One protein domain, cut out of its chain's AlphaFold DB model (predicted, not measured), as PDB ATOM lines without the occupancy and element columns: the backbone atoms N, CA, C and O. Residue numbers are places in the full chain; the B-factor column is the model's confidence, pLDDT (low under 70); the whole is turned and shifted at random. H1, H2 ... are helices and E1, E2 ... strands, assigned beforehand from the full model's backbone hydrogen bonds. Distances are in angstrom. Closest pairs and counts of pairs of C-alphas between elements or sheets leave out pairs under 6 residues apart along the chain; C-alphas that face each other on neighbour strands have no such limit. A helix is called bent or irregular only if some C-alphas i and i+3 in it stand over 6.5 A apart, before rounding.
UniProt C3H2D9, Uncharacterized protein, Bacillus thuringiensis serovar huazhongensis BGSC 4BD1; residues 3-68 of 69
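This is residues 3 to 68 of the 69 residues of an uncharacterized protein of Bacillus thuringiensis serovar huazhongensis BGSC 4BD1 (UniProt C3H2D9). A small, strongly twisted sheet of four short strands, E2 E1 E3 E4, makes one end of the model, and a helical hairpin of H1 and H2 reaches away from it to the other end. H1 leaves the sheet right after E3, the short link to H2 turns the chain at the far end, and H2 comes back beside H1 to lead into the edge strand E4. The printed part has 66 residues, with two named helices and four named strands in the order E1 E2 E3 H1 H2 E4; the sheet is antiparallel throughout and the class is mixed, helices and strands. It is compact, with a radius of gyration of the C-alphas of 11.8 A, and spans 36 by 26 by 15 A.

Start in the sheet, at C-alpha 3 at (192.840, 165.191, 247.101), where E1, residues 3 to 5, begins. E2 is residues 11 to 13, E3 is residues 20 to 23 and measures 9.7 A, and E4 is residues 64 to 67 and measures 10.1 A, ending at C-alpha 67 at (183.974, 172.321, 253.144). Find C-alpha 25 at (191.399, 168.838, 238.177); from there H1, residues 25 to 36, runs 17.2 A. H2, the longest helix, covers residues 45 to 59 over 21.2 A.

Look first at the inner strands E1 and E3, antiparallel at 161 degrees, where N 4 and O 22 are 2.9 A apart, within hydrogen-bond range. On E1 the pairing is staggered: residues 4 to 5 pair with E3, and residues 3 to 4 with the edge strand E2. E1 and E2 form a hairpin at 112 degrees, with N 12 and O 3 at 2.8 A. E4, the other edge strand, is antiparallel to E3 at 157 degrees, with N 21 and O 66 at 2.8 A. H1 is on the sheet but only grazes it, with its residues 25 to 31. H1 is only just irregular: C-alphas 26 and 29 are 6.9 A apart. H1 and H2 touch as a helical hairpin, at a shallow tilt of 23 degrees, opposite ways; their closest C-alphas, of Pro 25 and Ala 58, are 5.7 A apart. H2 is only just not on the sheet, with 4 pairs of C-alphas within 10 A; its closest C-alpha to E4 is that of Ala 57, 7.0 A from that of Met 64. Every O i to N i+4 pair is within hydrogen-bond range in H2, and 6 of 8 are in H1.

The C-alphas of Lys 9 and Lys 43, the two farthest apart, are 36.8 A from each other. The printed part has no cut and no long link. Its mean pLDDT is 97.0, and no printed residue is under 70.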
ATOM      1  N   THR A   3     193.235 163.871 246.592       98.06
ATOM      2  CA  THR A   3     192.840 165.191 247.101       98.06
ATOM      3  C   THR A   3     193.908 165.742 248.032       98.06
ATOM      4  O   THR A   3     194.937 165.108 248.253       98.06
ATOM      5  N   TYR A   4     193.680 166.932 248.582       98.31
ATOM      6  CA  TYR A   4     194.542 167.499 249.610       98.31
ATOM      7  C   TYR A   4     193.709 168.098 250.737       98.31
ATOM      8  O   TYR A   4     192.715 168.770 250.461       98.31
ATOM      9  N   PHE A   5     194.082 167.872 251.996       97.44
ATOM     10  CA  PHE A   5     193.326 168.393 253.142       97.44
ATOM     11  C   PHE A   5     194.017 169.612 253.741       97.44
ATOM     12  O   PHE A   5     195.203 169.559 254.058       97.44
ATOM     13  N   HIS A   6     193.267 170.706 253.908       95.81
ATOM     14  CA  HIS A   6     193.692 172.023 254.413       95.81
ATOM     15  C   HIS A   6     194.783 172.750 253.602       95.81
ATOM     16  O   HIS A   6     194.791 173.978 253.546       95.81
ATOM     17  N   THR A   7     195.705 172.029 252.964       95.06
ATOM     18  CA  THR A   7     196.825 172.563 252.186       95.06
ATOM     19  C   THR A   7     197.220 171.604 251.068       95.06
ATOM     20  O   THR A   7     197.198 170.393 251.256       95.06
ATOM     21  N   VAL A   8     197.675 172.133 249.927       94.38
ATOM     22  CA  VAL A   8     198.165 171.346 248.774       94.38
ATOM     23  C   VAL A   8     199.421 170.515 249.069       94.38
ATOM     24  O   VAL A   8     199.832 169.700 248.251       94.38
ATOM     25  N   LYS A   9     200.056 170.714 250.231       95.06
ATOM     26  CA  LYS A   9     201.197 169.903 250.684       95.06
ATOM     27  C   LYS A   9     200.772 168.604 251.370       95.06
ATOM     28  O   LYS A   9     201.587 167.696 251.475       95.06
ATOM     29  N   ASN A  10     199.528 168.525 251.843       94.38
ATOM     30  CA  ASN A  10     199.012 167.364 252.555       94.38
ATOM     31  C   ASN A  10     198.134 166.533 251.618       94.38
ATOM     32  O   ASN A  10     196.928 166.763 251.527       94.38
ATOM     33  N   GLN A  11     198.765 165.639 250.855       96.88
ATOM     34  CA  GLN A  11     198.061 164.762 249.924       96.88
ATOM     35  C   GLN A  11     197.282 163.695 250.689       96.88
ATOM     36  O   GLN A  11     197.857 162.938 251.460       96.88
ATOM     37  N   GLU A  12     195.996 163.595 250.383       97.25
ATOM     38  CA  GLU A  12     195.044 162.674 250.993       97.25
ATOM     39  C   GLU A  12     194.130 162.066 249.917       97.25
ATOM     40  O   GLU A  12     194.338 162.253 248.710       97.25
ATOM     41  N   TYR A  13     193.102 161.331 250.342       96.94
ATOM     42  CA  TYR A  13     192.114 160.737 249.447       96.94
ATOM     43  C   TYR A  13     190.684 160.991 249.927       96.94
ATOM     44  O   TYR A  13     190.390 160.924 251.118       96.94
ATOM     45  N   GLY A  14     189.771 161.204 248.979       96.50
ATOM     46  CA  GLY A  14     188.347 161.381 249.273       96.50
ATOM     47  C   GLY A  14     187.999 162.791 249.755       96.50
ATOM     48  O   GLY A  14     188.585 163.768 249.305       96.50
ATOM     49  N   LEU A  15     186.996 162.900 250.625       96.88
ATOM     50  CA  LEU A  15     186.553 164.168 251.205       96.88
ATOM     51  C   LEU A  15     186.801 164.149 252.713       96.88
ATOM     52  O   LEU A  15     186.449 163.182 253.389       96.88
ATOM     53  N   ALA A  16     187.399 165.216 253.234       96.00
ATOM     54  CA  ALA A  16     187.551 165.423 254.665       96.00
ATOM     55  C   ALA A  16     186.174 165.643 255.297       96.00
ATOM     56  O   ALA A  16     185.448 166.548 254.889       96.00
ATOM     57  N   TYR A  17     185.839 164.839 256.309       94.19
ATOM     58  CA  TYR A  17     184.599 165.030 257.060       94.19
ATOM     59  C   TYR A  17     184.616 166.362 257.816       94.19
ATOM     60  O   TYR A  17     183.638 167.088 257.743       94.19
ATOM     61  N   TYR A  18     185.740 166.706 258.457       94.81
ATOM     62  CA  TYR A  18     185.963 167.999 259.110       94.81
ATOM     63  C   TYR A  18     187.009 168.809 258.339       94.81
ATOM     64  O   TYR A  18     188.087 168.299 258.028       94.81
ATOM     65  N   GLY A  19     186.733 170.090 258.090       94.19
ATOM     66  CA  GLY A  19     187.705 171.016 257.506       94.19
ATOM     67  C   GLY A  19     187.567 171.214 255.998       94.19
ATOM     68  O   GLY A  19     186.461 171.305 255.480       94.19
ATOM     69  N   ILE A  20     188.692 171.372 255.294       97.31
ATOM     70  CA  ILE A  20     188.706 171.749 253.873       97.31
ATOM     71  C   ILE A  20     189.356 170.649 253.047       97.31
ATOM     72  O   ILE A  20     190.478 170.234 253.335       97.31
ATOM     73  N   THR A  21     188.693 170.258 251.963       98.31
ATOM     74  CA  THR A  21     189.263 169.420 250.908       98.31
ATOM     75  C   THR A  21     189.518 170.247 249.657       98.31
ATOM     76  O   THR A  21     188.632 170.940 249.164       98.31
ATOM     77  N   ILE A  22     190.723 170.134 249.115       98.38
ATOM     78  CA  ILE A  22     191.134 170.698 247.834       98.38
ATOM     79  C   ILE A  22     191.126 169.553 246.818       98.38
ATOM     80  O   ILE A  22     191.906 168.602 246.927       98.38
ATOM     81  N   ILE A  23     190.228 169.638 245.839       98.44
ATOM     82  CA  ILE A  23     190.042 168.628 244.797       98.44
ATOM     83  C   ILE A  23     190.739 169.127 243.528       98.44
ATOM     84  O   ILE A  23     190.331 170.158 242.981       98.44
ATOM     85  N   PRO A  24     191.797 168.444 243.068       98.06
ATOM     86  CA  PRO A  24     192.533 168.862 241.889       98.06
ATOM     87  C   PRO A  24     191.817 168.437 240.590       98.06
ATOM     88  O   PRO A  24     191.030 167.480 240.625       98.06
ATOM     89  N   PRO A  25     192.079 169.106 239.447       97.88
ATOM     90  CA  PRO A  25     191.399 168.838 238.177       97.88
ATOM     91  C   PRO A  25     191.413 167.363 237.756       97.88
ATOM     92  O   PRO A  25     190.388 166.832 237.333       97.88
ATOM     93  N   GLU A  26     192.532 166.661 237.954       97.31
ATOM     94  CA  GLU A  26     192.685 165.242 237.607       97.31
ATOM     95  C   GLU A  26     191.749 164.304 238.384       97.31
ATOM     96  O   GLU A  26     191.528 163.166 237.979       97.31
ATOM     97  N   SER A  27     191.189 164.765 239.505       98.19
ATOM     98  CA  SER A  27     190.278 163.983 240.344       98.19
ATOM     99  C   SER A  27     188.805 164.327 240.140       98.19
ATOM    100  O   SER A  27     187.945 163.621 240.669       98.19
ATOM    101  N   LEU A  28     188.493 165.352 239.338       98.31
ATOM    102  CA  LEU A  28     187.117 165.782 239.082       98.31
ATOM    103  C   LEU A  28     186.298 164.748 238.306       98.31
ATOM    104  O   LEU A  28     185.103 164.633 238.555       98.31
ATOM    105  N   ALA A  29     186.919 163.947 237.434       97.88
ATOM    106  CA  ALA A  29     186.222 162.870 236.723       97.88
ATOM    107  C   ALA A  29     185.671 161.812 237.698       97.88
ATOM    108  O   ALA A  29     184.479 161.516 237.693       97.88
ATOM    109  N   ILE A  30     186.516 161.327 238.615       98.06
ATOM    110  CA  ILE A  30     186.110 160.365 239.653       98.06
ATOM    111  C   ILE A  30     185.080 160.998 240.601       98.06
ATOM    112  O   ILE A  30     184.144 160.333 241.051       98.06
ATOM    113  N   PHE A  31     185.227 162.292 240.910       98.06
ATOM    114  CA  PHE A  31     184.265 162.995 241.755       98.06
ATOM    115  C   PHE A  31     182.884 163.091 241.095       98.06
ATOM    116  O   PHE A  31     181.877 162.780 241.728       98.06
ATOM    117  N   TYR A  32     182.840 163.450 239.809       98.25
ATOM    118  CA  TYR A  32     181.617 163.502 239.013       98.25
ATOM    119  C   TYR A  32     180.908 162.144 238.967       98.25
ATOM    120  O   TYR A  32     179.705 162.063 239.219       98.25
ATOM    121  N   GLU A  33     181.648 161.063 238.708       98.12
ATOM    122  CA  GLU A  33     181.104 159.700 238.725       98.12
ATOM    123  C   GLU A  33     180.517 159.343 240.094       98.12
ATOM    124  O   GLU A  33     179.429 158.776 240.175       98.12
ATOM    125  N   THR A  34     181.191 159.734 241.180       96.56
ATOM    126  CA  THR A  34     180.719 159.491 242.551       96.56
ATOM    127  C   THR A  34     179.397 160.215 242.828       96.56
ATOM    128  O   THR A  34     178.469 159.624 243.380       96.56
ATOM    129  N   VAL A  35     179.285 161.483 242.414       97.00
ATOM    130  CA  VAL A  35     178.072 162.301 242.590       97.00
ATOM    131  C   VAL A  35     176.911 161.760 241.753       97.00
ATOM    132  O   VAL A  35     175.806 161.581 242.268       97.00
ATOM    133  N   THR A  36     177.157 161.447 240.480       97.38
ATOM    134  CA  THR A  36     176.116 160.998 239.538       97.38
ATOM    135  C   THR A  36     175.662 159.556 239.766       97.38
ATOM    136  O   THR A  36     174.514 159.223 239.469       97.38
ATOM    137  N   SER A  37     176.510 158.712 240.363       97.06
ATOM    138  CA  SER A  37     176.158 157.336 240.750       97.06
ATOM    139  C   SER A  37     175.251 157.262 241.982       97.06
ATOM    140  O   SER A  37     174.735 156.193 242.317       97.06
ATOM    141  N   SER A  38     175.029 158.380 242.682       95.50
ATOM    142  CA  SER A  38     174.105 158.423 243.813       95.50
ATOM    143  C   SER A  38     172.678 158.089 243.373       95.50
ATOM    144  O   SER A  38     172.120 158.702 242.464       95.50
ATOM    145  N   LYS A  39     172.010 157.188 244.106       95.81
ATOM    146  CA  LYS A  39     170.580 156.879 243.907       95.81
ATOM    147  C   LYS A  39     169.664 158.104 244.043       95.81
ATOM    148  O   LYS A  39     168.526 158.079 243.577       95.81
ATOM    149  N   PHE A  40     170.149 159.156 244.702       94.75
ATOM    150  CA  PHE A  40     169.422 160.401 244.927       94.75
ATOM    151  C   PHE A  40     169.647 161.440 243.827       94.75
ATOM    152  O   PHE A  40     168.903 162.411 243.781       94.75
ATOM    153  N   PHE A  41     170.611 161.229 242.924       95.12
ATOM    154  CA  PHE A  41     171.012 162.210 241.913       95.12
ATOM    155  C   PHE A  41     169.826 162.740 241.094       95.12
ATOM    156  O   PHE A  41     169.609 163.941 240.994       95.12
ATOM    157  N   LYS A  42     168.965 161.840 240.602       91.62
ATOM    158  CA  LYS A  42     167.782 162.206 239.800       91.62
ATOM    159  C   LYS A  42     166.711 163.003 240.558       91.62
ATOM    160  O   LYS A  42     165.771 163.471 239.929       91.62
ATOM    161  N   LYS A  43     166.786 163.067 241.888       95.00
ATOM    162  CA  LYS A  43     165.772 163.685 242.756       95.00
ATOM    163  C   LYS A  43     166.313 164.852 243.581       95.00
ATOM    164  O   LYS A  43     165.562 165.392 244.383       95.00
ATOM    165  N   SER A  44     167.594 165.186 243.440       96.88
ATOM    166  CA  SER A  44     168.241 166.252 244.201       96.88
ATOM    167  C   SER A  44     168.764 167.297 243.235       96.88
ATOM    168  O   SER A  44     169.692 167.041 242.463       96.88
ATOM    169  N   ASP A  45     168.159 168.476 243.284       96.56
ATOM    170  CA  ASP A  45     168.605 169.628 242.508       96.56
ATOM    171  C   ASP A  45     170.018 170.044 242.937       96.56
ATOM    172  O   ASP A  45     170.842 170.389 242.095       96.56
ATOM    173  N   GLU A  46     170.354 169.872 244.219       96.88
ATOM    174  CA  GLU A  46     171.679 170.160 244.772       96.88
ATOM    175  C   GLU A  46     172.762 169.254 244.175       96.88
ATOM    176  O   GLU A  46     173.857 169.713 243.848       96.88
ATOM    177  N   LEU A  47     172.472 167.958 243.996       97.12
ATOM    178  CA  LEU A  47     173.411 167.040 243.349       97.12
ATOM    179  C   LEU A  47     173.554 167.335 241.850       97.12
ATOM    180  O   LEU A  47     174.659 167.207 241.320       97.12
ATOM    181  N   ASN A  48     172.481 167.759 241.173       97.25
ATOM    182  CA  ASN A  48     172.548 168.193 239.773       97.25
ATOM    183  C   ASN A  48     173.395 169.467 239.616       97.25
ATOM    184  O   ASN A  48     174.256 169.529 238.734       97.25
ATOM    185  N   GLU A  49     173.205 170.453 240.494       97.94
ATOM    186  CA  GLU A  49     174.003 171.682 240.516       97.94
ATOM    187  C   GLU A  49     175.480 171.376 240.796       97.94
ATOM    188  O   GLU A  49     176.370 171.855 240.086       97.94
ATOM    189  N   LEU A  50     175.756 170.503 241.772       98.00
ATOM    190  CA  LEU A  50     177.111 170.052 242.073       98.00
ATOM    191  C   LEU A  50     177.766 169.389 240.853       98.00
ATOM    192  O   LEU A  50     178.899 169.725 240.516       98.00
ATOM    193  N   ALA A  51     177.062 168.488 240.164       98.12
ATOM    194  CA  ALA A  51     177.574 167.839 238.960       98.12
ATOM    195  C   ALA A  51     177.887 168.845 237.842       98.12
ATOM    196  O   ALA A  51     178.951 168.758 237.228       98.12
ATOM    197  N   SER A  52     177.018 169.838 237.624       98.12
ATOM    198  CA  SER A  52     177.267 170.922 236.664       98.12
ATOM    199  C   SER A  52     178.533 171.713 237.012       98.12
ATOM    200  O   SER A  52     179.392 171.937 236.155       98.12
ATOM    201  N   LYS A  53     178.718 172.046 238.294       98.12
ATOM    202  CA  LYS A  53     179.905 172.758 238.785       98.12
ATOM    203  C   LYS A  53     181.192 171.944 238.628       98.12
ATOM    204  O   LYS A  53     182.232 172.514 238.301       98.12
ATOM    205  N   ILE A  54     181.129 170.624 238.821       98.44
ATOM    206  CA  ILE A  54     182.266 169.723 238.581       98.44
ATOM    207  C   ILE A  54     182.646 169.721 237.097       98.44
ATOM    208  O   ILE A  54     183.827 169.853 236.776       98.44
ATOM    209  N   VAL A  55     181.664 169.624 236.192       98.25
ATOM    210  CA  VAL A  55     181.901 169.671 234.737       98.25
ATOM    211  C   VAL A  55     182.545 170.994 234.331       98.25
ATOM    212  O   VAL A  55     183.529 170.992 233.591       98.25
ATOM    213  N   GLN A  56     182.046 172.117 234.855       98.44
ATOM    214  CA  GLN A  56     182.637 173.428 234.603       98.44
ATOM    215  C   GLN A  56     184.090 173.499 235.094       98.44
ATOM    216  O   GLN A  56     184.979 173.895 234.339       98.44
ATOM    217  N   ALA A  57     184.357 173.085 236.334       98.38
ATOM    218  CA  ALA A  57     185.707 173.102 236.892       98.38
ATOM    219  C   ALA A  57     186.673 172.206 236.097       98.38
ATOM    220  O   ALA A  57     187.818 172.593 235.871       98.38
ATOM    221  N   ALA A  58     186.206 171.051 235.612       97.56
ATOM    222  CA  ALA A  58     186.999 170.156 234.777       97.56
ATOM    223  C   ALA A  58     187.321 170.776 233.406       97.56
ATOM    224  O   ALA A  58     188.472 170.730 232.969       97.56
ATOM    225  N   ALA A  59     186.335 171.402 232.753       97.81
ATOM    226  CA  ALA A  59     186.527 172.090 231.476       97.81
ATOM    227  C   ALA A  59     187.503 173.273 231.595       97.81
ATOM    228  O   ALA A  59     188.328 173.494 230.713       97.81
ATOM    229  N   GLU A  60     187.447 173.998 232.712       98.25
ATOM    230  CA  GLU A  60     188.308 175.153 232.988       98.25
ATOM    231  C   GLU A  60     189.651 174.779 233.649       98.25
ATOM    232  O   GLU A  60     190.442 175.670 233.953       98.25
ATOM    233  N   GLN A  61     189.918 173.486 233.887       97.75
ATOM    234  CA  GLN A  61     191.105 172.989 234.606       97.75
ATOM    235  C   GLN A  61     191.305 173.658 235.981       97.75
ATOM    236  O   GLN A  61     192.426 173.951 236.406       97.75
ATOM    237  N   LYS A  62     190.205 173.911 236.697       98.12
ATOM    238  CA  LYS A  62     190.197 174.562 238.010       98.12
ATOM    239  C   LYS A  62     190.092 173.557 239.147       98.12
ATOM    240  O   LYS A  62     189.429 172.530 239.053       98.12
ATOM    241  N   TYR A  63     190.712 173.916 240.263       98.06
ATOM    242  CA  TYR A  63     190.536 173.217 241.530       98.06
ATOM    243  C   TYR A  63     189.156 173.525 242.117       98.06
ATOM    244  O   TYR A  63     188.656 174.645 241.997       98.06
ATOM    245  N   MET A  64     188.574 172.552 242.815       98.25
ATOM    246  CA  MET A  64     187.387 172.759 243.646       98.25
ATOM    247  C   MET A  64     187.755 172.706 245.127       98.25
ATOM    248  O   MET A  64     188.619 171.933 245.538       98.25
ATOM    249  N   ILE A  65     187.073 173.517 245.933       97.88
ATOM    250  CA  ILE A  65     187.196 173.508 247.392       97.88
ATOM    251  C   ILE A  65     185.884 172.978 247.968       97.88
ATOM    252  O   ILE A  65     184.815 173.513 247.672       97.88
ATOM    253  N   HIS A  66     185.974 171.928 248.777       97.38
ATOM    254  CA  HIS A  66     184.865 171.373 249.544       97.38
ATOM    255  C   HIS A  66     185.074 171.659 251.034       97.38
ATOM    256  O   HIS A  66     186.175 171.469 251.554       97.38
ATOM    257  N   TYR A  67     184.014 172.104 251.702       96.75
ATOM    258  CA  TYR A  67     183.974 172.321 253.144       96.75
ATOM    259  C   TYR A  67     183.231 171.154 253.795       96.75
ATOM    260  O   TYR A  67     182.070 170.908 253.464       96.75
ATOM    261  N   GLY A  68     183.931 170.437 254.671       92.12
ATOM    262  CA  GLY A  68     183.370 169.392 255.519       92.12
ATOM    263  C   GLY A  68     182.389 169.952 256.554       92.12
ATOM    264  O   GLY A  68     182.253 171.169 256.701       92.12
TER     265      GLY A  68